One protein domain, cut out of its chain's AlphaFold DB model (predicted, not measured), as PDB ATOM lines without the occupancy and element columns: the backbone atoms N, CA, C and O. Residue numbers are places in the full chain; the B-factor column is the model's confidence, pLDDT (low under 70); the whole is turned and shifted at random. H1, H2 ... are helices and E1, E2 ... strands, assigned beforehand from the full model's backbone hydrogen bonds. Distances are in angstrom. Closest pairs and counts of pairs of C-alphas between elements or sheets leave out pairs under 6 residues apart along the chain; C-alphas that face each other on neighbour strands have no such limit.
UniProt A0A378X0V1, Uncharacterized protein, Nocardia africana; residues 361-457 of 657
ATOM      1  N   ARG A 361     216.344 238.987 367.836       91.44
ATOM      2  CA  ARG A 361     215.262 239.039 368.827       91.44
ATOM      3  C   ARG A 361     213.985 238.507 368.187       91.44
ATOM      4  O   ARG A 361     213.791 238.699 366.989       91.44
ATOM      5  N   ILE A 362     213.148 237.880 369.001       91.12
ATOM      6  CA  ILE A 362     211.798 237.465 368.631       91.12
ATOM      7  C   ILE A 362     210.823 238.403 369.336       91.12
ATOM      8  O   ILE A 362     210.972 238.672 370.531       91.12
ATOM      9  N   ASP A 363     209.870 238.942 368.584       88.81
ATOM     10  CA  ASP A 363     208.791 239.747 369.151       88.81
ATOM     11  C   ASP A 363     207.914 238.865 370.051       88.81
ATOM     12  O   ASP A 363     207.762 237.677 369.791       88.81
ATOM     13  N   GLY A 364     207.385 239.415 371.146       85.56
ATOM     14  CA  GLY A 364     206.619 238.630 372.128       85.56
ATOM     15  C   GLY A 364     207.473 237.830 373.122       85.56
ATOM     16  O   GLY A 364     206.924 237.250 374.056       85.56
ATOM     17  N   VAL A 365     208.807 237.839 372.994       88.38
ATOM     18  CA  VAL A 365     209.716 237.236 373.984       88.38
ATOM     19  C   VAL A 365     210.269 238.291 374.939       88.38
ATOM     20  O   VAL A 365     210.911 239.261 374.530       88.38
ATOM     21  N   THR A 366     210.081 238.081 376.241       82.69
ATOM     22  CA  THR A 366     210.631 238.945 377.297       82.69
ATOM     23  C   THR A 366     211.202 238.133 378.457       82.69
ATOM     24  O   THR A 366     211.007 236.926 378.556       82.69
ATOM     25  N   THR A 367     211.976 238.772 379.333       79.25
ATOM     26  CA  THR A 367     212.692 238.099 380.426       79.25
ATOM     27  C   THR A 367     212.415 238.768 381.759       79.25
ATOM     28  O   THR A 367     212.584 239.979 381.890       79.25
ATOM     29  N   TRP A 368     211.985 237.986 382.749       66.06
ATOM     30  CA  TRP A 368     211.581 238.465 384.067       66.06
ATOM     31  C   TRP A 368     212.399 237.752 385.156       66.06
ATOM     32  O   TRP A 368     212.304 236.530 385.303       66.06
ATOM     33  N   PRO A 369     213.220 238.471 385.937       57.38
ATOM     34  CA  PRO A 369     213.827 237.902 387.131       57.38
ATOM     35  C   PRO A 369     212.782 237.814 388.252       57.38
ATOM     36  O   PRO A 369     212.148 238.813 388.592       57.38
ATOM     37  N   ILE A 370     212.611 236.629 388.843       47.19
ATOM     38  CA  ILE A 370     211.757 236.415 390.022       47.19
ATOM     39  C   ILE A 370     212.608 235.701 391.071       47.19
ATOM     40  O   ILE A 370     212.991 234.546 390.886       47.19
ATOM     41  N   GLY A 371     212.942 236.408 392.153       55.03
ATOM     42  CA  GLY A 371     213.946 235.940 393.108       55.03
ATOM     43  C   GLY A 371     215.327 235.832 392.455       55.03
ATOM     44  O   GLY A 371     215.818 236.793 391.865       55.03
ATOM     45  N   ASP A 372     215.948 234.660 392.556       54.47
ATOM     46  CA  ASP A 372     217.246 234.315 391.964       54.47
ATOM     47  C   ASP A 372     217.143 233.673 390.564       54.47
ATOM     48  O   ASP A 372     218.161 233.478 389.893       54.47
ATOM     49  N   ARG A 373     215.924 233.382 390.085       49.16
ATOM     50  CA  ARG A 373     215.674 232.672 388.821       49.16
ATOM     51  C   ARG A 373     215.257 233.606 387.690       49.16
ATOM     52  O   ARG A 373     214.453 234.524 387.863       49.16
ATOM     53  N   ILE A 374     215.780 233.326 386.497       68.44
ATOM     54  CA  ILE A 374     215.378 233.996 385.256       68.44
ATOM     55  C   ILE A 374     214.204 233.239 384.643       68.44
ATOM     56  O   ILE A 374     214.300 232.032 384.426       68.44
ATOM     57  N   HIS A 375     213.138 233.962 384.315       67.19
ATOM     58  CA  HIS A 375     212.013 233.444 383.550       67.19
ATOM     59  C   HIS A 375     211.994 234.082 382.164       67.19
ATOM     60  O   HIS A 375     212.250 235.280 382.036       67.19
ATOM     61  N   VAL A 376     211.697 233.298 381.135       74.75
ATOM     62  CA  VAL A 376     211.434 233.783 379.779       74.75
ATOM     63  C   VAL A 376     209.941 233.654 379.534       74.75
ATOM     64  O   VAL A 376     209.377 232.583 379.736       74.75
ATOM     65  N   LEU A 377     209.304 234.755 379.158       71.44
ATOM     66  CA  LEU A 377     207.911 234.777 378.741       71.44
ATOM     67  C   LEU A 377     207.883 234.825 377.218       71.44
ATOM     68  O   LEU A 377     208.667 235.573 376.629       71.44
ATOM     69  N   ARG A 378     206.999 234.041 376.606       85.50
ATOM     70  CA  ARG A 378     206.776 234.001 375.158       85.50
ATOM     71  C   ARG A 378     205.282 234.146 374.874       85.50
ATOM     72  O   ARG A 378     204.477 233.446 375.488       85.50
ATOM     73  N   ASP A 379     204.958 235.053 373.957       82.25
ATOM     74  CA  ASP A 379     203.612 235.309 373.421       82.25
ATOM     75  C   ASP A 379     202.553 235.605 374.495       82.25
ATOM     76  O   ASP A 379     201.377 235.313 374.322       82.25
ATOM     77  N   ASP A 380     202.981 236.162 375.634       72.19
ATOM     78  CA  ASP A 380     202.157 236.441 376.821       72.19
ATOM     79  C   ASP A 380     201.431 235.216 377.427       72.19
ATOM     80  O   ASP A 380     200.674 235.353 378.392       72.19
ATOM     81  N   THR A 381     201.693 234.008 376.915       70.88
ATOM     82  CA  THR A 381     201.009 232.766 377.305       70.88
ATOM     83  C   THR A 381     201.933 231.748 377.952       70.88
ATOM     84  O   THR A 381     201.512 231.042 378.870       70.88
ATOM     85  N   ASP A 382     203.187 231.662 377.509       72.56
ATOM     86  CA  ASP A 382     204.128 230.653 377.985       72.56
ATOM     87  C   ASP A 382     205.174 231.267 378.915       72.56
ATOM     88  O   ASP A 382     205.800 232.276 378.590       72.56
ATOM     89  N   VAL A 383     205.405 230.629 380.064       62.16
ATOM     90  CA  VAL A 383     206.426 231.038 381.038       62.16
ATOM     91  C   VAL A 383     207.408 229.895 381.263       62.16
ATOM     92  O   VAL A 383     207.040 228.825 381.744       62.16
ATOM     93  N   PHE A 384     208.679 230.143 380.968       71.12
ATOM     94  CA  PHE A 384     209.769 229.184 381.107       71.12
ATOM     95  C   PHE A 384     210.712 229.622 382.224       71.12
ATOM     96  O   PHE A 384     211.256 230.719 382.167       71.12
ATOM     97  N   ALA A 385     210.955 228.773 383.221       61.81
ATOM     98  CA  ALA A 385     211.984 229.023 384.231       61.81
ATOM     99  C   ALA A 385     213.328 228.435 383.769       61.81
ATOM    100  O   ALA A 385     213.426 227.236 383.507       61.81
ATOM    101  N   LEU A 386     214.369 229.267 383.670       67.56
ATOM    102  CA  LEU A 386     215.700 228.822 383.260       67.56
ATOM    103  C   LEU A 386     216.463 228.181 384.425       67.56
ATOM    104  O   LEU A 386     216.407 228.642 385.566       67.56
ATOM    105  N   SER A 387     217.240 227.147 384.103       74.69
ATOM    106  CA  SER A 387     218.250 226.572 384.996       74.69
ATOM    107  C   SER A 387     219.383 227.559 385.277       74.69
ATOM    108  O   SER A 387     219.533 228.533 384.547       74.69
ATOM    109  N   GLU A 388     220.249 227.306 386.263       76.25
ATOM    110  CA  GLU A 388     221.451 228.139 386.456       76.25
ATOM    111  C   GLU A 388     222.328 228.174 385.194       76.25
ATOM    112  O   GLU A 388     222.746 229.246 384.747       76.25
ATOM    113  N   ARG A 389     222.529 227.005 384.570       84.31
ATOM    114  CA  ARG A 389     223.255 226.841 383.302       84.31
ATOM    115  C   ARG A 389     222.583 227.616 382.162       84.31
ATOM    116  O   ARG A 389     223.247 228.368 381.454       84.31
ATOM    117  N   GLY A 390     221.263 227.495 382.029       79.50
ATOM    118  CA  GLY A 390     220.469 228.209 381.029       79.50
ATOM    119  C   GLY A 390     220.461 229.719 381.264       79.50
ATOM    120  O   GLY A 390     220.624 230.489 380.329       79.50
ATOM    121  N   ALA A 391     220.365 230.170 382.512       75.50
ATOM    122  CA  ALA A 391     220.435 231.577 382.882       75.50
ATOM    123  C   ALA A 391     221.826 232.173 382.608       75.50
ATOM    124  O   ALA A 391     221.930 233.322 382.181       75.50
ATOM    125  N   ALA A 392     222.904 231.415 382.834       86.19
ATOM    126  CA  ALA A 392     224.258 231.824 382.465       86.19
ATOM    127  C   ALA A 392     224.406 231.977 380.941       86.19
ATOM    128  O   ALA A 392     224.883 233.016 380.487       86.19
ATOM    129  N   ALA A 393     223.918 231.005 380.163       90.56
ATOM    130  CA  ALA A 393     223.904 231.087 378.703       90.56
ATOM    131  C   ALA A 393     223.038 232.252 378.197       90.56
ATOM    132  O   ALA A 393     223.478 233.016 377.342       90.56
ATOM    133  N   TRP A 394     221.849 232.459 378.774       89.50
ATOM    134  CA  TRP A 394     220.938 233.553 378.417       89.50
ATOM    135  C   TRP A 394     221.582 234.930 378.596       89.50
ATOM    136  O   TRP A 394     221.461 235.792 377.731       89.50
ATOM    137  N   ARG A 395     222.348 235.134 379.675       90.50
ATOM    138  CA  ARG A 395     223.089 236.390 379.900       90.50
ATOM    139  C   ARG A 395     224.195 236.636 378.868       90.50
ATOM    140  O   ARG A 395     224.594 237.784 378.686       90.50
ATOM    141  N   ALA A 396     224.690 235.590 378.209       91.50
ATOM    142  CA  ALA A 396     225.683 235.694 377.145       91.50
ATOM    143  C   ALA A 396     225.061 235.937 375.754       91.50
ATOM    144  O   ALA A 396     225.790 236.263 374.815       91.50
ATOM    145  N   VAL A 397     223.733 235.828 375.607       90.62
ATOM    146  CA  VAL A 397     223.023 236.101 374.351       90.62
ATOM    147  C   VAL A 397     223.070 237.597 374.044       90.62
ATOM    148  O   VAL A 397     222.526 238.428 374.771       90.62
ATOM    149  N   VAL A 398     223.679 237.951 372.911       92.06
ATOM    150  CA  VAL A 398     223.717 239.331 372.412       92.06
ATOM    151  C   VAL A 398     223.132 239.372 371.008       92.06
ATOM    152  O   VAL A 398     223.714 238.845 370.061       92.06
ATOM    153  N   ALA A 399     221.982 240.032 370.862       91.00
ATOM    154  CA  ALA A 399     221.341 240.212 369.564       91.00
ATOM    155  C   ALA A 399     222.277 240.906 368.556       91.00
ATOM    156  O   ALA A 399     223.068 241.782 368.914       91.00
ATOM    157  N   ARG A 400     222.147 240.533 367.279       93.00
ATOM    158  CA  ARG A 400     222.951 240.993 366.133       93.00
ATOM    159  C   ARG A 400     224.434 240.610 366.181       93.00
ATOM    160  O   ARG A 400     225.206 241.096 365.355       93.00
ATOM    161  N   LYS A 401     224.852 239.753 367.116       96.12
ATOM    162  CA  LYS A 401     226.159 239.083 367.055       96.12
ATOM    163  C   LYS A 401     226.048 237.780 366.285       96.12
ATOM    164  O   LYS A 401     224.984 237.162 366.292       96.12
ATOM    165  N   SER A 402     227.131 237.409 365.600       97.19
ATOM    166  CA  SER A 402     227.158 236.154 364.862       97.19
ATOM    167  C   SER A 402     227.165 234.959 365.811       97.19
ATOM    168  O   SER A 402     227.642 235.064 366.945       97.19
ATOM    169  N   VAL A 403     226.651 233.820 365.346       95.31
ATOM    170  CA  VAL A 403     226.720 232.548 366.076       95.31
ATOM    171  C   VAL A 403     228.179 232.246 366.430       95.31
ATOM    172  O   VAL A 403     228.500 232.024 367.596       95.31
ATOM    173  N   ALA A 404     229.086 232.370 365.458       96.12
ATOM    174  CA  ALA A 404     230.515 232.158 365.675       96.12
ATOM    175  C   ALA A 404     231.136 233.123 366.708       96.12
ATOM    176  O   ALA A 404     231.914 232.693 367.560       96.12
ATOM    177  N   ASP A 405     230.779 234.415 366.692       96.44
ATOM    178  CA  ASP A 405     231.257 235.395 367.680       96.44
ATOM    179  C   ASP A 405     230.869 235.021 369.113       96.44
ATOM    180  O   ASP A 405     231.666 235.208 370.037       96.44
ATOM    181  N   ILE A 406     229.642 234.534 369.306       95.38
ATOM    182  CA  ILE A 406     229.137 234.143 370.624       95.38
ATOM    183  C   ILE A 406     229.868 232.889 371.106       95.38
ATOM    184  O   ILE A 406     230.396 232.889 372.218       95.38
ATOM    185  N   LEU A 407     229.993 231.874 370.248       95.56
ATOM    186  CA  LEU A 407     230.653 230.611 370.587       95.56
ATOM    187  C   LEU A 407     232.146 230.776 370.898       95.56
ATOM    188  O   LEU A 407     232.653 230.146 371.825       95.56
ATOM    189  N   ARG A 408     232.846 231.683 370.199       95.69
ATOM    190  CA  ARG A 408     234.245 232.037 370.511       95.69
ATOM    191  C   ARG A 408     234.412 232.627 371.914       95.69
ATOM    192  O   ARG A 408     235.481 232.502 372.505       95.69
ATOM    193  N   ARG A 409     233.385 233.304 372.439       93.50
ATOM    194  CA  ARG A 409     233.409 233.944 373.767       93.50
ATOM    195  C   ARG A 409     232.910 233.023 374.868       93.50
ATOM    196  O   ARG A 409     233.319 233.171 376.018       93.50
ATOM    197  N   SER A 410     231.979 232.131 374.556       91.19
ATOM    198  CA  SER A 410     231.379 231.210 375.515       91.19
ATOM    199  C   SER A 410     230.909 229.944 374.796       91.19
ATOM    200  O   SER A 410     230.120 230.052 373.858       91.19
ATOM    201  N   PRO A 411     231.335 228.744 375.229       91.81
ATOM    202  CA  PRO A 411     230.992 227.482 374.574       91.81
ATOM    203  C   PRO A 411     229.575 227.018 374.963       91.81
ATOM    204  O   PRO A 411     229.405 226.009 375.637       91.81
ATOM    205  N   ILE A 412     228.559 227.789 374.565       92.38
ATOM    206  CA  ILE A 412     227.141 227.601 374.932       92.38
ATOM    207  C   ILE A 412     226.281 227.098 373.760       92.38
ATOM    208  O   ILE A 412     225.113 227.461 373.624       92.38
ATOM    209  N   GLY A 413     226.878 226.324 372.847       91.94
ATOM    210  CA  GLY A 413     226.221 225.885 371.609       91.94
ATOM    211  C   GLY A 413     224.935 225.104 371.860       91.94
ATOM    212  O   GLY A 413     223.894 225.431 371.291       91.94
ATOM    213  N   THR A 414     224.972 224.150 372.791       88.44
ATOM    214  CA  THR A 414     223.811 223.327 373.145       88.44
ATOM    215  C   THR A 414     222.644 224.169 373.670       88.44
ATOM    216  O   THR A 414     221.498 223.942 373.295       88.44
ATOM    217  N   GLU A 415     222.922 225.158 374.518       92.25
ATOM    218  CA  GLU A 415     221.918 226.056 375.090       92.25
ATOM    219  C   GLU A 415     221.332 226.988 374.032       92.25
ATOM    220  O   GLU A 415     220.128 227.223 374.018       92.25
ATOM    221  N   LEU A 416     222.164 227.497 373.122       93.12
ATOM    222  CA  LEU A 416     221.705 228.320 372.008       93.12
ATOM    223  C   LEU A 416     220.822 227.528 371.038       93.12
ATOM    224  O   LEU A 416     219.798 228.057 370.613       93.12
ATOM    225  N   ALA A 417     221.170 226.275 370.722       91.25
ATOM    226  CA  ALA A 417     220.312 225.405 369.914       91.25
ATOM    227  C   ALA A 417     218.936 225.236 370.572       91.25
ATOM    228  O   ALA A 417     217.908 225.371 369.911       91.25
ATOM    229  N   GLU A 418     218.909 225.035 371.889       86.38
ATOM    230  CA  GLU A 418     217.661 224.925 372.639       86.38
ATOM    231  C   GLU A 418     216.853 226.232 372.638       86.38
ATOM    232  O   GLU A 418     215.649 226.217 372.391       86.38
ATOM    233  N   PHE A 419     217.500 227.384 372.827       92.50
ATOM    234  CA  PHE A 419     216.827 228.685 372.754       92.50
ATOM    235  C   PHE A 419     216.244 228.971 371.367       92.50
ATOM    236  O   PHE A 419     215.189 229.602 371.282       92.50
ATOM    237  N   VAL A 420     216.888 228.500 370.294       92.12
ATOM    238  CA  VAL A 420     216.338 228.566 368.931       92.12
ATOM    239  C   VAL A 420     215.094 227.679 368.809       92.12
ATOM    240  O   VAL A 420     214.064 228.159 368.339       92.12
ATOM    241  N   ARG A 421     215.134 226.422 369.280       86.50
ATOM    242  CA  ARG A 421     213.974 225.499 369.229       86.50
ATOM    243  C   ARG A 421     212.768 226.019 370.010       86.50
ATOM    244  O   ARG A 421     211.638 225.911 369.542       86.50
ATOM    245  N   LEU A 422     213.009 226.599 371.185       84.50
ATOM    246  CA  LEU A 422     211.973 227.189 372.039       84.50
ATOM    247  C   LEU A 422     211.500 228.565 371.544       84.50
ATOM    248  O   LEU A 422     210.534 229.113 372.077       84.50
ATOM    249  N   GLY A 423     212.156 229.128 370.523       89.50
ATOM    250  CA  GLY A 423     211.824 230.432 369.955       89.50
ATOM    251  C   GLY A 423     212.173 231.611 370.856       89.50
ATOM    252  O   GLY A 423     211.609 232.684 370.688       89.50
ATOM    253  N   PHE A 424     213.093 231.449 371.811       89.50
ATOM    254  CA  PHE A 424     213.567 232.570 372.631       89.50
ATOM    255  C   PHE A 424     214.473 233.511 371.833       89.50
ATOM    256  O   PHE A 424     214.562 234.705 372.126       89.50
ATOM    257  N   ILE A 425     215.161 232.961 370.831       92.94
ATOM    258  CA  ILE A 425     216.008 233.691 369.893       92.94
ATOM    259  C   ILE A 425     215.716 233.233 368.469       92.94
ATOM    260  O   ILE A 425     215.498 232.053 368.209       92.94
ATOM    261  N   GLY A 426     215.742 234.185 367.544       94.00
ATOM    262  CA  GLY A 426     215.675 233.917 366.116       94.00
ATOM    263  C   GLY A 426     217.062 233.861 365.500       94.00
ATOM    264  O   GLY A 426     218.060 234.223 366.127       94.00
ATOM    265  N   LEU A 427     217.112 233.489 364.227       96.50
ATOM    266  CA  LEU A 427     218.316 233.569 363.410       96.50
ATOM    267  C   LEU A 427     218.049 234.459 362.197       96.50
ATOM    268  O   LEU A 427     216.971 234.432 361.605       96.50
ATOM    269  N   SER A 428     219.038 235.263 361.827       96.44
ATOM    270  CA  SER A 428     218.976 236.141 360.657       96.44
ATOM    271  C   SER A 428     220.303 236.139 359.918       96.44
ATOM    272  O   SER A 428     221.356 235.970 360.524       96.44
ATOM    273  N   LEU A 429     220.275 236.341 358.610       95.56
ATOM    274  CA  LEU A 429     221.477 236.520 357.816       95.56
ATOM    275  C   LEU A 429     221.992 237.949 357.943       95.56
ATOM    276  O   LEU A 429     221.238 238.922 358.057       95.56
ATOM    277  N   ARG A 430     223.312 238.093 357.854       91.38
ATOM    278  CA  ARG A 430     223.954 239.391 357.657       91.38
ATOM    279  C   ARG A 430     223.384 240.028 356.383       91.38
ATOM    280  O   ARG A 430     223.559 239.497 355.294       91.38
ATOM    281  N   GLY A 431     222.694 241.155 356.543       85.94
ATOM    282  CA  GLY A 431     221.841 241.748 355.502       85.94
ATOM    283  C   GLY A 431     220.400 241.969 355.967       85.94
ATOM    284  O   GLY A 431     219.695 242.772 355.371       85.94
ATOM    285  N   GLY A 432     220.000 241.345 357.081       84.75
ATOM    286  CA  GLY A 432     218.731 241.605 357.769       84.75
ATOM    287  C   GLY A 432     217.619 240.607 357.455       84.75
ATOM    288  O   GLY A 432     216.545 240.711 358.036       84.75
ATOM    289  N   GLU A 433     217.865 239.634 356.582       92.25
ATOM    290  CA  GLU A 433     216.893 238.591 356.275       92.25
ATOM    291  C   GLU A 433     216.738 237.615 357.448       92.25
ATOM    292  O   GLU A 433     217.703 236.976 357.862       92.25
ATOM    293  N   THR A 434     215.524 237.469 357.974       93.25
ATOM    294  CA  THR A 434     215.212 236.463 358.998       93.25
ATOM    295  C   THR A 434     215.112 235.078 358.370       93.25
ATOM    296  O   THR A 434     214.402 234.891 357.382       93.25
ATOM    297  N   LEU A 435     215.783 234.091 358.968       93.81
ATOM    298  CA  LEU A 435     215.678 232.701 358.537       93.81
ATOM    299  C   LEU A 435     214.316 232.129 358.945       93.81
ATOM    300  O   LEU A 435     213.939 232.185 360.116       93.81
ATOM    301  N   ARG A 436     213.594 231.559 357.978       93.38
ATOM    302  CA  ARG A 436     212.305 230.877 358.160       93.38
ATOM    303  C   ARG A 436     212.413 229.442 357.629       93.38
ATOM    304  O   ARG A 436     211.846 229.133 356.580       93.38
ATOM    305  N   PRO A 437     213.193 228.573 358.296       92.44
ATOM    306  CA  PRO A 437     213.419 227.215 357.822       92.44
ATOM    307  C   PRO A 437     212.102 226.438 357.780       92.44
ATOM    308  O   PRO A 437     211.248 226.566 358.658       92.44
ATOM    309  N   ALA A 438     211.934 225.626 356.743       91.69
ATOM    310  CA  ALA A 438     210.733 224.840 356.524       91.69
ATOM    311  C   ALA A 438     211.116 223.533 355.831       91.69
ATOM    312  O   ALA A 438     211.827 223.572 354.824       91.69
ATOM    313  N   LEU A 439     210.646 222.398 356.352       89.81
ATOM    314  CA  LEU A 439     210.860 221.108 355.695       89.81
ATOM    315  C   LEU A 439     210.077 221.030 354.396       89.81
ATOM    316  O   LEU A 439     209.039 221.683 354.253       89.81
ATOM    317  N   ALA A 440     210.552 220.248 353.435       87.88
ATOM    318  CA  ALA A 440     209.829 220.081 352.188       87.88
ATOM    319  C   ALA A 440     208.390 219.584 352.449       87.88
ATOM    320  O   ALA A 440     208.180 218.667 353.239       87.88
ATOM    321  N   MET A 441     207.397 220.199 351.790       86.06
ATOM    322  CA  MET A 441     205.960 219.927 352.002       86.06
ATOM    323  C   MET A 441     205.418 220.282 353.402       86.06
ATOM    324  O   MET A 441     204.405 219.739 353.827       86.06
ATOM    325  N   CYS A 442     206.090 221.155 354.160       84.62
ATOM    326  CA  CYS A 442     205.627 221.608 355.476       84.62
ATOM    327  C   CYS A 442     205.558 223.137 355.570       84.62
ATOM    328  O   CYS A 442     206.313 223.865 354.911       84.62
ATOM    329  N   LYS A 443     204.692 223.638 356.457       84.81
ATOM    330  CA  LYS A 443     204.713 225.048 356.877       84.81
ATOM    331  C   LYS A 443     206.062 225.385 357.547       84.81
ATOM    332  O   LYS A 443     206.737 224.474 358.037       84.81
ATOM    333  N   PRO A 444     206.477 226.666 357.565       87.81
ATOM    334  CA  PRO A 444     207.668 227.091 358.299       87.81
ATOM    335  C   PRO A 444     207.671 226.610 359.751       87.81
ATOM    336  O   PRO A 444     206.623 226.557 360.398       87.81
ATOM    337  N   LEU A 445     208.859 226.254 360.244       88.00
ATOM    338  CA  LEU A 445     209.054 225.749 361.598       88.00
ATOM    339  C   LEU A 445     208.546 226.772 362.622       88.00
ATOM    340  O   LEU A 445     208.908 227.949 362.569       88.00
ATOM    341  N   ARG A 446     207.736 226.302 363.575       86.62
ATOM    342  CA  ARG A 446     207.262 227.095 364.712       86.62
ATOM    343  C   ARG A 446     208.013 226.718 365.993       86.62
ATOM    344  O   ARG A 446     208.431 225.567 366.119       86.62
ATOM    345  N   PRO A 447     208.175 227.656 366.942       82.88
ATOM    346  CA  PRO A 447     208.751 227.361 368.248       82.88
ATOM    347  C   PRO A 447     208.031 226.216 368.966       82.88
ATOM    348  O   PRO A 447     206.803 226.193 369.040       82.88
ATOM    349  N   VAL A 448     208.798 225.286 369.531       78.06
ATOM    350  CA  VAL A 448     208.263 224.136 370.271       78.06
ATOM    351  C   VAL A 448     207.827 224.568 371.669       78.06
ATOM    352  O   VAL A 448     208.444 225.439 372.289       78.06
ATOM    353  N   THR A 449     206.787 223.925 372.200       74.69
ATOM    354  CA  THR A 449     206.445 224.003 373.628       74.69
ATOM    355  C   THR A 449     206.537 222.601 374.236       74.69
ATOM    356  O   THR A 449     205.820 221.707 373.784       74.69
ATOM    357  N   PRO A 450     207.406 222.358 375.232       65.00
ATOM    358  CA  PRO A 450     207.608 221.034 375.827       65.00
ATOM    359  C   PRO A 450     206.499 220.665 376.832       65.00
ATOM    360  O   PRO A 450     205.667 221.504 377.190       65.00
ATOM    361  N   ILE A 451     206.467 219.400 377.269       60.00
ATOM    362  CA  ILE A 451     205.479 218.827 378.210       60.00
ATOM    363  C   ILE A 451     205.420 219.645 379.526       60.00
ATOM    364  O   ILE A 451     206.479 220.030 380.035       60.00
ATOM    365  N   PRO A 452     204.231 219.903 380.116       57.94
ATOM    366  CA  PRO A 452     204.130 220.470 381.461       57.94
ATOM    367  C   PRO A 452     204.661 219.545 382.567       57.94
ATOM    368  O   PRO A 452     204.813 218.342 382.398       57.94
ATOM    369  N   SER A 453     204.912 220.123 383.737       49.69
ATOM    370  CA  SER A 453     205.220 219.424 384.988       49.69
ATOM    371  C   SER A 453     204.167 218.409 385.405       49.69
ATOM    372  O   SER A 453     202.973 218.593 385.172       49.69
ATOM    373  N   THR A 454     204.618 217.425 386.180       49.88
ATOM    374  CA  THR A 454     203.809 216.440 386.898       49.88
ATOM    375  C   THR A 454     203.631 216.713 388.413       49.88
ATOM    376  O   THR A 454     203.121 215.842 389.118       49.88
ATOM    377  N   ARG A 455     203.999 217.884 388.971       42.53
ATOM    378  CA  ARG A 455     204.004 218.148 390.436       42.53
ATOM    379  C   ARG A 455     202.685 218.678 391.010       42.53
ATOM    380  O   ARG A 455     202.039 219.539 390.422       42.53
ATOM    381  N   MET A 456     202.369 218.269 392.248       37.44
ATOM    382  CA  MET A 456     201.288 218.817 393.085       37.44
ATOM    383  C   MET A 456     201.776 219.132 394.520       37.44
ATOM    384  O   MET A 456     202.485 218.303 395.095       37.44
ATOM    385  N   PRO A 457     201.394 220.276 395.133       41.62
ATOM    386  CA  PRO A 457     200.512 221.317 394.594       41.62
ATOM    387  C   PRO A 457     201.227 222.238 393.588       41.62
ATOM    388  O   PRO A 457     202.405 222.555 393.741       41.62
TER     389      PRO A 457
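AT A GLANCE: This is residues 361 to 457 of the 657 residues of an uncharacterized protein of Nocardia africana (UniProt A0A378X0V1). A small antiparallel sheet of three strands forms a wall with the helix H1 over one face; next to H1 the helix H3 lies nearest the middle of the domain, with H2 farther out and the strand E4 following H3. From E4 a long stretch without named elements, residues 430 to 457, loops away and comes back, and its last residues, 451 to 457, stick out as a free tail. The printed part has 97 residues, with four named strands and three named helices in the order E1 E2 E3 H1 H2 H3 E4. The sheet's order is E1 - E2 - E3, and the class is mixed, helices and strands, with under half of the residues in named elements. The whole is only just compact, close to loose, with a radius of gyration of the C-alphas of 14.6 A and spans of 47 by 37 by 21 A.

IN THESE COORDINATES: E1, residues 365 to 370, begins at C-alpha 365 (209.716, 237.236, 373.984) and is 16.2 A long; E2, residues 373 to 378, is 16.4 A long. E3 is residues 382 to 385. H1, residues 388 to 396, measures 12.7 A and H3, residues 413 to 421, 12.5 A; H2 is residues 403 to 409. E4, residues 426 to 429, ends at C-alpha 429 (221.477, 236.520, 357.816).

HOW THE PARTS SIT: E1, E2 and E3 form a meander, each strand the antiparallel neighbour of the one before. The hairpin E1 and E2 has N 368 and O 375 within hydrogen-bond range at 2.8 A; the hairpin E2 and E3 has N 376 and O 384 at 2.8 A. H1 is on the sheet at a height of 9.5 A, over E2, and runs across the strands, only just, at 62 degrees to E2 on the local plane; the closest C-alphas are those of Ile 374 and Ala 391, 6.1 A apart. H1 and H3 only just touch, with 3 pairs of C-alphas within 8 A, the closest those of Gly 390 and Glu 415 at 6.5 A, and are about perpendicular at 84 degrees. H2 and H3 are close but not clearly touching, with the C-alphas of Leu 407 and Gly 413 closest at 6.6 A. The closest C-alphas of H3 and E4, those of Val 420 and Gly 426, are 6.1 A apart. E4 pairs with no named strand. In H1 and H3 every O i to N i+4 pair is within hydrogen-bond range; in H2, 2 of 3 are.

THE WHOLE: The C-alphas farthest apart, those of Gly 431 and Pro 457, are 49.0 A apart. The printed part has no cut, and no link between named elements is long. Mean pLDDT of the printed part is 81.6; residues 368 to 375, 383, 385 to 386 and 450 to 457 are under 70.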